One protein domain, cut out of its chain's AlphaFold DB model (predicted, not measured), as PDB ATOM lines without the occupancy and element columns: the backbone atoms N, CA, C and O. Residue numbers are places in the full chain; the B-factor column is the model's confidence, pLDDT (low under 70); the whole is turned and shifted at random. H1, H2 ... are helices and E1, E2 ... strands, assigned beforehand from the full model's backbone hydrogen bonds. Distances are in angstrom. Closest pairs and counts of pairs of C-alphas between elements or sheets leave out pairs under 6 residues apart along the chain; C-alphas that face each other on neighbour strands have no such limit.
ATOM      1  N   ILE A   2     -18.866  22.734  60.960       32.28
ATOM      2  CA  ILE A   2     -19.928  22.335  60.021       32.28
ATOM      3  C   ILE A   2     -20.884  23.522  59.902       32.28
ATOM      4  O   ILE A   2     -21.522  23.888  60.885       32.28
ATOM      5  N   THR A   3     -20.965  24.143  58.726       36.66
ATOM      6  CA  THR A   3     -21.915  25.233  58.474       36.66
ATOM      7  C   THR A   3     -23.204  24.631  57.918       36.66
ATOM      8  O   THR A   3     -23.235  24.182  56.775       36.66
ATOM      9  N   LEU A   4     -24.260  24.597  58.734       37.84
ATOM     10  CA  LEU A   4     -25.607  24.188  58.321       37.84
ATOM     11  C   LEU A   4     -26.294  25.366  57.624       37.84
ATOM     12  O   LEU A   4     -26.767  26.294  58.278       37.84
ATOM     13  N   ILE A   5     -26.342  25.349  56.292       52.41
ATOM     14  CA  ILE A   5     -27.044  26.381  55.519       52.41
ATOM     15  C   ILE A   5     -28.433  25.846  55.187       52.41
ATOM     16  O   ILE A   5     -28.614  25.057  54.261       52.41
ATOM     17  N   ASN A   6     -29.422  26.270  55.974       42.50
ATOM     18  CA  ASN A   6     -30.785  25.738  55.913       42.50
ATOM     19  C   ASN A   6     -31.609  26.166  54.696       42.50
ATOM     20  O   ASN A   6     -32.730  25.699  54.539       42.50
ATOM     21  N   SER A   7     -31.106  27.044  53.835       48.81
ATOM     22  CA  SER A   7     -31.784  27.428  52.598       48.81
ATOM     23  C   SER A   7     -30.958  28.513  51.934       48.81
ATOM     24  O   SER A   7     -31.072  29.665  52.333       48.81
ATOM     25  N   LYS A  29     -14.058  22.633  53.969       91.56
ATOM     26  CA  LYS A  29     -13.945  21.404  53.170       91.56
ATOM     27  C   LYS A  29     -15.274  20.714  52.903       91.56
ATOM     28  O   LYS A  29     -15.320  19.758  52.136       91.56
ATOM     29  N   THR A  30     -16.346  21.112  53.584       91.50
ATOM     30  CA  THR A  30     -17.620  20.394  53.513       91.50
ATOM     31  C   THR A  30     -18.801  21.340  53.666       91.50
ATOM     32  O   THR A  30     -18.890  22.077  54.647       91.50
ATOM     33  N   LEU A  31     -19.713  21.294  52.697       89.81
ATOM     34  CA  LEU A  31     -21.027  21.918  52.743       89.81
ATOM     35  C   LEU A  31     -22.068  20.857  53.100       89.81
ATOM     36  O   LEU A  31     -22.164  19.835  52.428       89.81
ATOM     37  N   VAL A  32     -22.873  21.120  54.127       90.00
ATOM     38  CA  VAL A  32     -24.067  20.327  54.438       90.00
ATOM     39  C   VAL A  32     -25.282  21.208  54.177       90.00
ATOM     40  O   VAL A  32     -25.403  22.288  54.760       90.00
ATOM     41  N   CYS A  33     -26.172  20.782  53.283       88.06
ATOM     42  CA  CYS A  33     -27.349  21.557  52.900       88.06
ATOM     43  C   CYS A  33     -28.572  20.663  52.682       88.06
ATOM     44  O   CYS A  33     -28.449  19.460  52.485       88.06
ATOM     45  N   SER A  34     -29.766  21.251  52.712       89.50
ATOM     46  CA  SER A  34     -31.008  20.563  52.354       89.50
ATOM     47  C   SER A  34     -31.564  21.115  51.040       89.50
ATOM     48  O   SER A  34     -31.392  22.302  50.742       89.50
ATOM     49  N   PRO A  35     -32.289  20.309  50.244       89.62
ATOM     50  CA  PRO A  35     -32.887  20.776  49.001       89.62
ATOM     51  C   PRO A  35     -34.234  21.486  49.253       89.62
ATOM     52  O   PRO A  35     -35.137  21.447  48.418       89.62
ATOM     53  N   MET A  36     -34.395  22.144  50.409       84.88
ATOM     54  CA  MET A  36     -35.652  22.776  50.835       84.88
ATOM     55  C   MET A  36     -36.144  23.853  49.865       84.88
ATOM     56  O   MET A  36     -37.353  23.999  49.685       84.88
ATOM     57  N   GLY A  37     -35.236  24.558  49.181       83.25
ATOM     58  CA  GLY A  37     -35.600  25.530  48.144       83.25
ATOM     59  C   GLY A  37     -36.372  24.905  46.974       83.25
ATOM     60  O   GLY A  37     -37.230  25.557  46.384       83.25
ATOM     61  N   CYS A  38     -36.157  23.619  46.677       84.75
ATOM     62  CA  CYS A  38     -36.911  22.925  45.632       84.75
ATOM     63  C   CYS A  38     -38.356  22.607  46.021       84.75
ATOM     64  O   CYS A  38     -39.208  22.416  45.153       84.75
ATOM     65  N   VAL A  39     -38.633  22.542  47.324       82.19
ATOM     66  CA  VAL A  39     -39.961  22.238  47.863       82.19
ATOM     67  C   VAL A  39     -40.704  23.527  48.198       82.19
ATOM     68  O   VAL A  39     -41.839  23.717  47.770       82.19
ATOM     69  N   ARG A  40     -40.068  24.430  48.949       82.81
ATOM     70  CA  ARG A  40     -40.698  25.659  49.445       82.81
ATOM     71  C   ARG A  40     -40.772  26.744  48.375       82.81
ATOM     72  O   ARG A  40     -41.837  27.341  48.201       82.81
ATOM     73  N   ASP A  41     -39.667  26.942  47.658       84.38
ATOM     74  CA  ASP A  41     -39.446  28.083  46.760       84.38
ATOM     75  C   ASP A  41     -39.565  27.679  45.276       84.38
ATOM     76  O   ASP A  41     -39.274  28.471  44.383       84.38
ATOM     77  N   LEU A  42     -40.005  26.440  45.013       84.62
ATOM     78  CA  LEU A  42     -40.227  25.872  43.677       84.62
ATOM     79  C   LEU A  42     -38.994  25.934  42.760       84.62
ATOM     80  O   LEU A  42     -39.111  25.942  41.531       84.62
ATOM     81  N   VAL A  43     -37.795  25.931  43.349       87.69
ATOM     82  CA  VAL A  43     -36.552  25.803  42.589       87.69
ATOM     83  C   VAL A  43     -36.546  24.449  41.885       87.69
ATOM     84  O   VAL A  43     -36.674  23.398  42.511       87.69
ATOM     85  N   LYS A  44     -36.368  24.454  40.567       90.31
ATOM     86  CA  LYS A  44     -36.294  23.215  39.790       90.31
ATOM     87  C   LYS A  44     -35.123  22.339  40.283       90.31
ATOM     88  O   LYS A  44     -34.024  22.881  40.447       90.31
ATOM     89  N   PRO A  45     -35.311  21.022  40.504       91.62
ATOM     90  CA  PRO A  45     -34.234  20.119  40.926       91.62
ATOM     91  C   PRO A  45     -32.981  20.202  40.045       91.62
ATOM     92  O   PRO A  45     -31.866  20.171  40.553       91.62
ATOM     93  N   GLU A  46     -33.161  20.408  38.743       92.56
ATOM     94  CA  GLU A  46     -32.103  20.590  37.749       92.56
ATOM     95  C   GLU A  46     -31.240  21.828  38.051       92.56
ATOM     96  O   GLU A  46     -30.015  21.794  37.944       92.56
ATOM     97  N   VAL A  47     -31.876  22.930  38.462       90.94
ATOM     98  CA  VAL A  47     -31.187  24.184  38.806       90.94
ATOM     99  C   VAL A  47     -30.415  24.021  40.110       90.94
ATOM    100  O   VAL A  47     -29.266  24.450  40.202       90.94
ATOM    101  N   PHE A  48     -31.022  23.377  41.108       91.38
ATOM    102  CA  PHE A  48     -30.346  23.066  42.364       91.38
ATOM    103  C   PHE A  48     -29.119  22.172  42.130       91.38
ATOM    104  O   PHE A  48     -28.026  22.521  42.574       91.38
ATOM    105  N   ALA A  49     -29.279  21.080  41.375       92.50
ATOM    106  CA  ALA A  49     -28.204  20.152  41.035       92.50
ATOM    107  C   ALA A  49     -27.048  20.857  40.308       92.50
ATOM    108  O   ALA A  49     -25.896  20.769  40.731       92.50
ATOM    109  N   LYS A  50     -27.353  21.658  39.281       90.69
ATOM    110  CA  LYS A  50     -26.336  22.428  38.554       90.69
ATOM    111  C   LYS A  50     -25.566  23.377  39.474       90.69
ATOM    112  O   LYS A  50     -24.349  23.493  39.361       90.69
ATOM    113  N   ASN A  51     -26.264  24.063  40.377       91.69
ATOM    114  CA  ASN A  51     -25.636  25.009  41.294       91.69
ATOM    115  C   ASN A  51     -24.749  24.310  42.322       91.69
ATOM    116  O   ASN A  51     -23.668  24.819  42.619       91.69
ATOM    117  N   ILE A  52     -25.176  23.157  42.840       92.25
ATOM    118  CA  ILE A  52     -24.418  22.443  43.864       92.25
ATOM    119  C   ILE A  52     -23.177  21.756  43.284       92.25
ATOM    120  O   ILE A  52     -22.099  21.885  43.858       92.25
ATOM    121  N   VAL A  53     -23.280  21.159  42.090       91.25
ATOM    122  CA  VAL A  53     -22.126  20.594  41.370       91.25
ATOM    123  C   VAL A  53     -21.157  21.705  40.963       91.25
ATOM    124  O   VAL A  53     -19.950  21.593  41.166       91.25
ATOM    125  N   LYS A  54     -21.665  22.846  40.475       90.38
ATOM    126  CA  LYS A  54     -20.825  24.021  40.197       90.38
ATOM    127  C   LYS A  54     -20.107  24.514  41.457       90.38
ATOM    128  O   LYS A  54     -18.926  24.847  41.392       90.38
ATOM    129  N   PHE A  55     -20.803  24.581  42.591       91.81
ATOM    130  CA  PHE A  55     -20.213  24.972  43.868       91.81
ATOM    131  C   PHE A  55     -19.083  24.020  44.276       91.81
ATOM    132  O   PHE A  55     -17.985  24.485  44.591       91.81
ATOM    133  N   GLN A  56     -19.330  22.711  44.214       91.44
ATOM    134  CA  GLN A  56     -18.349  21.668  44.505       91.44
ATOM    135  C   GLN A  56     -17.112  21.799  43.612       91.44
ATOM    136  O   GLN A  56     -16.002  21.880  44.126       91.44
ATOM    137  N   ASN A  57     -17.295  21.945  42.299       90.25
ATOM    138  CA  ASN A  57     -16.190  22.089  41.345       90.25
ATOM    139  C   ASN A  57     -15.352  23.353  41.591       90.25
ATOM    140  O   ASN A  57     -14.133  23.330  41.457       90.25
ATOM    141  N   ILE A  58     -15.985  24.473  41.959       91.12
ATOM    142  CA  ILE A  58     -15.270  25.741  42.173       91.12
ATOM    143  C   ILE A  58     -14.528  25.766  43.514       91.12
ATOM    144  O   ILE A  58     -13.487  26.422  43.621       91.12
ATOM    145  N   THR A  59     -15.089  25.142  44.552       90.88
ATOM    146  CA  THR A  59     -14.553  25.200  45.924       90.88
ATOM    147  C   THR A  59     -13.684  24.003  46.289       90.88
ATOM    148  O   THR A  59     -12.904  24.107  47.230       90.88
ATOM    149  N   GLY A  60     -13.822  22.875  45.588       90.94
ATOM    150  CA  GLY A  60     -13.244  21.589  45.985       90.94
ATOM    151  C   GLY A  60     -13.873  21.002  47.255       90.94
ATOM    152  O   GLY A  60     -13.398  19.991  47.765       90.94
ATOM    153  N   ALA A  61     -14.920  21.631  47.799       89.12
ATOM    154  CA  ALA A  61     -15.556  21.178  49.023       89.12
ATOM    155  C   ALA A  61     -16.484  19.992  48.752       89.12
ATOM    156  O   ALA A  61     -17.243  19.981  47.785       89.12
ATOM    157  N   ASN A  62     -16.473  19.023  49.661       90.81
ATOM    158  CA  ASN A  62     -17.451  17.947  49.693       90.81
ATOM    159  C   ASN A  62     -18.861  18.517  49.925       90.81
ATOM    160  O   ASN A  62     -19.020  19.452  50.713       90.81
ATOM    161  N   VAL A  63     -19.885  17.947  49.297       89.00
ATOM    162  CA  VAL A  63     -21.273  18.394  49.462       89.00
ATOM    163  C   VAL A  63     -22.129  17.233  49.954       89.00
ATOM    164  O   VAL A  63     -22.246  16.195  49.311       89.00
ATOM    165  N   LEU A  64     -22.786  17.432  51.094       90.19
ATOM    166  CA  LEU A  64     -23.786  16.516  51.625       90.19
ATOM    167  C   LEU A  64     -25.159  17.165  51.503       90.19
ATOM    168  O   LEU A  64     -25.444  18.159  52.177       90.19
ATOM    169  N   VAL A  65     -26.012  16.577  50.665       89.38
ATOM    170  CA  VAL A  65     -27.408  16.998  50.539       89.38
ATOM    171  C   VAL A  65     -28.254  16.105  51.439       89.38
ATOM    172  O   VAL A  65     -28.412  14.908  51.205       89.38
ATOM    173  N   VAL A  66     -28.796  16.696  52.498       87.56
ATOM    174  CA  VAL A  66     -29.593  16.002  53.508       87.56
ATOM    175  C   VAL A  66     -31.072  16.207  53.216       87.56
ATOM    176  O   VAL A  66     -31.548  17.334  53.062       87.56
ATOM    177  N   SER A  67     -31.811  15.104  53.168       85.44
ATOM    178  CA  SER A  67     -33.273  15.097  53.157       85.44
ATOM    179  C   SER A  67     -33.777  14.172  54.266       85.44
ATOM    180  O   SER A  67     -32.993  13.601  55.013       85.44
ATOM    181  N   TYR A  68     -35.084  14.023  54.422       79.50
ATOM    182  CA  TYR A  68     -35.695  13.122  55.402       79.50
ATOM    183  C   TYR A  68     -36.595  12.129  54.693       79.50
ATOM    184  O   TYR A  68     -37.150  12.460  53.653       79.50
ATOM    185  N   ASN A  69     -36.754  10.922  55.233       73.44
ATOM    186  CA  ASN A  69     -37.695   9.957  54.678       73.44
ATOM    187  C   ASN A  69     -39.129  10.379  55.024       73.44
ATOM    188  O   ASN A  69     -39.643  10.052  56.098       73.44
ATOM    189  N   GLN A  70     -39.766  11.161  54.155       74.88
ATOM    190  CA  GLN A  70     -41.123  11.621  54.408       74.88
ATOM    191  C   GLN A  70     -42.112  10.474  54.187       74.88
ATOM    192  O   GLN A  70     -42.423  10.114  53.057       74.88
ATOM    193  N   ARG A  71     -42.668   9.945  55.284       72.19
ATOM    194  CA  ARG A  71     -43.722   8.908  55.260       72.19
ATOM    195  C   ARG A  71     -45.077   9.419  54.762       72.19
ATOM    196  O   ARG A  71     -45.996   8.646  54.527       72.19
ATOM    197  N   SER A  72     -45.225  10.733  54.640       69.94
ATOM    198  CA  SER A  72     -46.456  11.353  54.169       69.94
ATOM    199  C   SER A  72     -46.581  11.208  52.651       69.94
ATOM    200  O   SER A  72     -45.760  11.744  51.912       69.94
ATOM    201  N   HIS A  73     -47.684  10.610  52.194       69.75
ATOM    202  CA  HIS A  73     -48.076  10.551  50.778       69.75
ATOM    203  C   HIS A  73     -48.571  11.894  50.213       69.75
ATOM    204  O   HIS A  73     -49.036  11.955  49.077       69.75
ATOM    205  N   ARG A  74     -48.513  12.978  51.000       77.69
ATOM    206  CA  ARG A  74     -48.863  14.314  50.514       77.69
ATOM    207  C   ARG A  74     -47.953  14.692  49.355       77.69
ATOM    208  O   ARG A  74     -46.732  14.564  49.431       77.69
ATOM    209  N   ILE A  75     -48.581  15.217  48.318       81.38
ATOM    210  CA  ILE A  75     -47.890  15.819  47.193       81.38
ATOM    211  C   ILE A  75     -47.182  17.080  47.690       81.38
ATOM    212  O   ILE A  75     -47.767  17.915  48.386       81.38
ATOM    213  N   LEU A  76     -45.895  17.189  47.376       83.44
ATOM    214  CA  LEU A  76     -45.111  18.381  47.649       83.44
ATOM    215  C   LEU A  76     -45.674  19.553  46.843       83.44
ATOM    216  O   LEU A  76     -46.340  19.382  45.826       83.44
ATOM    217  N   ARG A  77     -45.338  20.779  47.245       80.56
ATOM    218  CA  ARG A  77     -45.809  21.994  46.559       80.56
ATOM    219  C   ARG A  77     -45.458  22.034  45.062       80.56
ATOM    220  O   ARG A  77     -46.109  22.737  44.300       80.56
ATOM    221  N   ASN A  78     -44.438  21.287  44.646       76.00
ATOM    222  CA  ASN A  78     -44.001  21.162  43.257       76.00
ATOM    223  C   ASN A  78     -44.759  20.086  42.448       76.00
ATOM    224  O   ASN A  78     -44.388  19.831  41.305       76.00
ATOM    225  N   GLY A  79     -45.788  19.452  43.018       84.06
ATOM    226  CA  GLY A  79     -46.606  18.445  42.342       84.06
ATOM    227  C   GLY A  79     -46.044  17.020  42.380       84.06
ATOM    228  O   GLY A  79     -46.715  16.109  41.911       84.06
ATOM    229  N   LEU A  80     -44.855  16.807  42.952       85.31
ATOM    230  CA  LEU A  80     -44.237  15.486  43.090       85.31
ATOM    231  C   LEU A  80     -44.523  14.887  44.466       85.31
ATOM    232  O   LEU A  80     -44.561  15.606  45.466       85.31
ATOM    233  N   SER A  81     -44.639  13.566  44.562       88.88
ATOM    234  CA  SER A  81     -44.457  12.904  45.854       88.88
ATOM    235  C   SER A  81     -43.005  13.058  46.327       88.88
ATOM    236  O   SER A  81     -42.080  13.288  45.542       88.88
ATOM    237  N   HIS A  82     -42.777  12.929  47.633       87.00
ATOM    238  CA  HIS A  82     -41.425  12.979  48.190       87.00
ATOM    239  C   HIS A  82     -40.435  11.966  47.567       87.00
ATOM    240  O   HIS A  82     -39.352  12.400  47.160       87.00
ATOM    241  N   PRO A  83     -40.770  10.668  47.394       87.31
ATOM    242  CA  PRO A  83     -39.861   9.723  46.741       87.31
ATOM    243  C   PRO A  83     -39.582  10.073  45.273       87.31
ATOM    244  O   PRO A  83     -38.442   9.946  44.826       87.31
ATOM    245  N   GLU A  84     -40.573  10.568  44.524       89.94
ATOM    246  CA  GLU A  84     -40.360  11.038  43.147       89.94
ATOM    247  C   GLU A  84     -39.424  12.244  43.104       89.94
ATOM    248  O   GLU A  84     -38.526  12.308  42.263       89.94
ATOM    249  N   PHE A  85     -39.595  13.184  44.034       90.44
ATOM    250  CA  PHE A  85     -38.718  14.338  44.163       90.44
ATOM    251  C   PHE A  85     -37.272  13.924  44.453       90.44
ATOM    252  O   PHE A  85     -36.364  14.406  43.776       90.44
ATOM    253  N   LEU A  86     -37.045  13.010  45.401       90.31
ATOM    254  CA  LEU A  86     -35.703  12.507  45.700       90.31
ATOM    255  C   LEU A  86     -35.085  11.756  44.521       90.31
ATOM    256  O   LEU A  86     -33.922  11.988  44.188       90.31
ATOM    257  N   GLY A  87     -35.862  10.889  43.868       91.00
ATOM    258  CA  GLY A  87     -35.417  10.167  42.680       91.00
ATOM    259  C   GLY A  87     -35.028  11.121  41.552       91.00
ATOM    260  O   GLY A  87     -33.976  10.955  40.936       91.00
ATOM    261  N   LYS A  88     -35.833  12.163  41.322       92.88
ATOM    262  CA  LYS A  88     -35.546  13.202  40.333       92.88
ATOM    263  C   LYS A  88     -34.295  14.002  40.697       92.88
ATOM    264  O   LYS A  88     -33.420  14.158  39.853       92.88
ATOM    265  N   LEU A  89     -34.189  14.474  41.939       92.12
ATOM    266  CA  LEU A  89     -33.045  15.251  42.413       92.12
ATOM    267  C   LEU A  89     -31.731  14.482  42.245       92.12
ATOM    268  O   LEU A  89     -30.763  15.044  41.739       92.12
ATOM    269  N   ARG A  90     -31.715  13.196  42.616       92.44
ATOM    270  CA  ARG A  90     -30.538  12.339  42.461       92.44
ATOM    271  C   ARG A  90     -30.121  12.206  40.997       92.44
ATOM    272  O   ARG A  90     -28.967  12.468  40.690       92.44
ATOM    273  N   ARG A  91     -31.064  11.908  40.094       94.06
ATOM    274  CA  ARG A  91     -30.782  11.845  38.646       94.06
ATOM    275  C   ARG A  91     -30.186  13.154  38.128       94.06
ATOM    276  O   ARG A  91     -29.181  13.125  37.436       94.06
ATOM    277  N   CYS A  92     -30.759  14.298  38.513       93.81
ATOM    278  CA  CYS A  92     -30.249  15.604  38.093       93.81
ATOM    279  C   CYS A  92     -28.802  15.857  38.544       93.81
ATOM    280  O   CYS A  92     -28.047  16.492  37.809       93.81
ATOM    281  N   ILE A  93     -28.425  15.400  39.742       91.50
ATOM    282  CA  ILE A  93     -27.052  15.516  40.252       91.50
ATOM    283  C   ILE A  93     -26.125  14.592  39.459       91.50
ATOM    284  O   ILE A  93     -25.148  15.081  38.893       91.50
ATOM    285  N   ASP A  94     -26.481  13.311  39.331       91.44
ATOM    286  CA  ASP A  94     -25.685  12.319  38.595       91.44
ATOM    287  C   ASP A  94     -25.434  12.764  37.138       91.44
ATOM    288  O   ASP A  94     -24.334  12.620  36.603       91.44
ATOM    289  N   ASP A  95     -26.439  13.351  36.483       91.50
ATOM    290  CA  ASP A  95     -26.316  13.851  35.111       91.50
ATOM    291  C   ASP A  95     -25.376  15.064  35.016       91.50
ATOM    292  O   ASP A  95     -24.599  15.176  34.065       91.50
ATOM    293  N   CYS A  96     -25.385  15.956  36.012       88.06
ATOM    294  CA  CYS A  96     -24.461  17.094  36.066       88.06
ATOM    295  C   CYS A  96     -23.000  16.655  36.272       88.06
ATOM    296  O   CYS A  96     -22.083  17.295  35.742       88.06
ATOM    297  N   GLU A  97     -22.769  15.570  37.011       82.88
ATOM    298  CA  GLU A  97     -21.432  14.998  37.199       82.88
ATOM    299  C   GLU A  97     -20.908  14.361  35.908       82.88
ATOM    300  O   GLU A  97     -19.790  14.660  35.490       82.88
ATOM    301  N   ARG A  98     -21.738  13.577  35.202       83.75
ATOM    302  CA  ARG A  98     -21.360  12.949  33.919       83.75
ATOM    303  C   ARG A  98     -20.960  13.970  32.857       83.75
ATOM    304  O   ARG A  98     -19.978  13.768  32.146       83.75
ATOM    305  N   VAL A  99     -21.690  15.081  32.761       69.00
ATOM    306  CA  VAL A  99     -21.372  16.160  31.809       69.00
ATOM    307  C   VAL A  99     -20.033  16.829  32.141       69.00
ATOM    308  O   VAL A  99     -19.313  17.239  31.232       69.00
ATOM    309  N   SER A 100     -19.648  16.886  33.418       59.78
ATOM    310  CA  SER A 100     -18.370  17.472  33.843       59.78
ATOM    311  C   SER A 100     -17.152  16.626  33.431       59.78
ATOM    312  O   SER A 100     -16.053  17.164  33.325       59.78
ATOM    313  N   SER A 101     -17.330  15.331  33.137       56.09
ATOM    314  CA  SER A 101     -16.259  14.427  32.675       56.09
ATOM    315  C   SER A 101     -16.059  14.406  31.152       56.09
ATOM    316  O   SER A 101     -15.034  13.926  30.677       56.09
ATOM    317  N   ILE A 143     -32.423  11.008  55.720       58.25
ATOM    318  CA  ILE A 143     -31.677  10.359  54.647       58.25
ATOM    319  C   ILE A 143     -30.527  11.295  54.286       58.25
ATOM    320  O   ILE A 143     -30.721  12.363  53.697       58.25
ATOM    321  N   ILE A 144     -29.314  10.879  54.630       57.09
ATOM    322  CA  ILE A 144     -28.104  11.573  54.209       57.09
ATOM    323  C   ILE A 144     -27.712  11.002  52.852       57.09
ATOM    324  O   ILE A 144     -27.326   9.837  52.756       57.09
ATOM    325  N   VAL A 145     -27.796  11.819  51.804       56.28
ATOM    326  CA  VAL A 145     -27.155  11.486  50.534       56.28
ATOM    327  C   VAL A 145     -25.796  12.178  50.530       56.28
ATOM    328  O   VAL A 145     -25.692  13.405  50.458       56.28
ATOM    329  N   VAL A 146     -24.749  11.376  50.716       52.09
ATOM    330  CA  VAL A 146     -23.357  11.831  50.669       52.09
ATOM    331  C   VAL A 146     -22.889  11.749  49.223       52.09
ATOM    332  O   VAL A 146     -22.933  10.671  48.635       52.09
ATOM    333  N   PHE A 147     -22.421  12.864  48.667       57.00
ATOM    334  CA  PHE A 147     -21.843  12.908  47.327       57.00
ATOM    335  C   PHE A 147     -20.352  13.215  47.443       57.00
ATOM    336  O   PHE A 147     -19.977  14.346  47.734       57.00
ATOM    337  N   GLN A 148     -19.494  12.213  47.245       41.97
ATOM    338  CA  GLN A 148     -18.043  12.413  47.185       41.97
ATOM    339  C   GLN A 148     -17.600  12.477  45.723       41.97
ATOM    340  O   GLN A 148     -17.822  11.535  44.968       41.97
ATOM    341  N   SER A 149     -16.933  13.567  45.336       42.09
ATOM    342  CA  SER A 149     -16.202  13.600  44.066       42.09
ATOM    343  C   SER A 149     -14.932  12.762  44.200       42.09
ATOM    344  O   SER A 149     -14.149  12.960  45.130       42.09
ATOM    345  N   VAL A 150     -14.721  11.844  43.256       39.03
ATOM    346  CA  VAL A 150     -13.482  11.059  43.110       39.03
ATOM    347  C   VAL A 150     -12.397  11.793  42.307       39.03
ATOM    348  O   VAL A 150     -11.332  11.236  42.052       39.03
ATOM    349  N   ALA A 151     -12.613  13.052  41.916       40.19
ATOM    350  CA  ALA A 151     -11.614  13.828  41.186       40.19
ATOM    351  C   ALA A 151     -10.594  14.456  42.154       40.19
ATOM    352  O   ALA A 151     -10.673  15.636  42.484       40.19
TER     353      ALA A 151
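This is residues 2 to 7, 29 to 101 and 143 to 151 of the 158 residues of an uncharacterized protein of Cuerna arida (UniProt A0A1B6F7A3). What shape is this? A small twisted sheet of four strands has two touching helices, H2 and H3, over one face and its other face bare; residues 69 to 81 loop beyond one end. What is it built of? The printed part has 88 residues and runs E1, E2, H1, H2, E3, H3, E4, class mixed, helices and strands; the mixed sheet's order is E1, E2, E3, E4. It is compact, with a radius of gyration of the C-alphas of 12.9 A and spans of 38 by 29 by 20 A.

How do the strands pair? E1, residues 3 to 5, is parallel to E2, residues 30 to 33, with facing C-alphas 4 and 32 5.7 A apart. E2 is parallel to E3, residues 62 to 68, with N 31 and O 62 at 2.8 A. E3 is antiparallel to E4, residues 143 to 147, with N 143 and O 67 at 2.7 A. How do the helices stand? H1, residues 36 to 40, and H2, residues 45 to 59, are close but not clearly touching, the closest C-alphas, of Cys 38 and Pro 45, being 6.1 A apart. H2 touches residues 88 to 97 alone of H3, residues 82 to 101, at a steep tilt of 44 degrees, the same way, closest at C-alphas 49 and 93, 4.8 A. H2 and H3 are on the sheet but only graze it; in the three helices every O i to N i+4 pair is within hydrogen-bond range. What do E2, H1, H2 and E3 form? They form a strand-helix-strand unit, parallel neighbour strands with helices between, its crossover right-handed.

Where are the ends? E1 begins at C-alpha 3 (-21.915, 25.233, 58.474), and E4 ends at C-alpha 147 (-21.843, 12.908, 47.327). How long are the longer elements? H3 measures 29.6 A, H2 20.9 A and E3 19.7 A from first to last C-alpha.

Where is it cut? C-alphas 7 and 29 are 18.8 A apart across one cut, and C-alphas 101 and 143 are 27.1 A apart across the other. Which link is long, and where is confidence low? E3 to H3 is a long link of 13 residues; pLDDT is under 70 at residues 2 to 7, 72 to 73, 99 to 101 and 143 to 151.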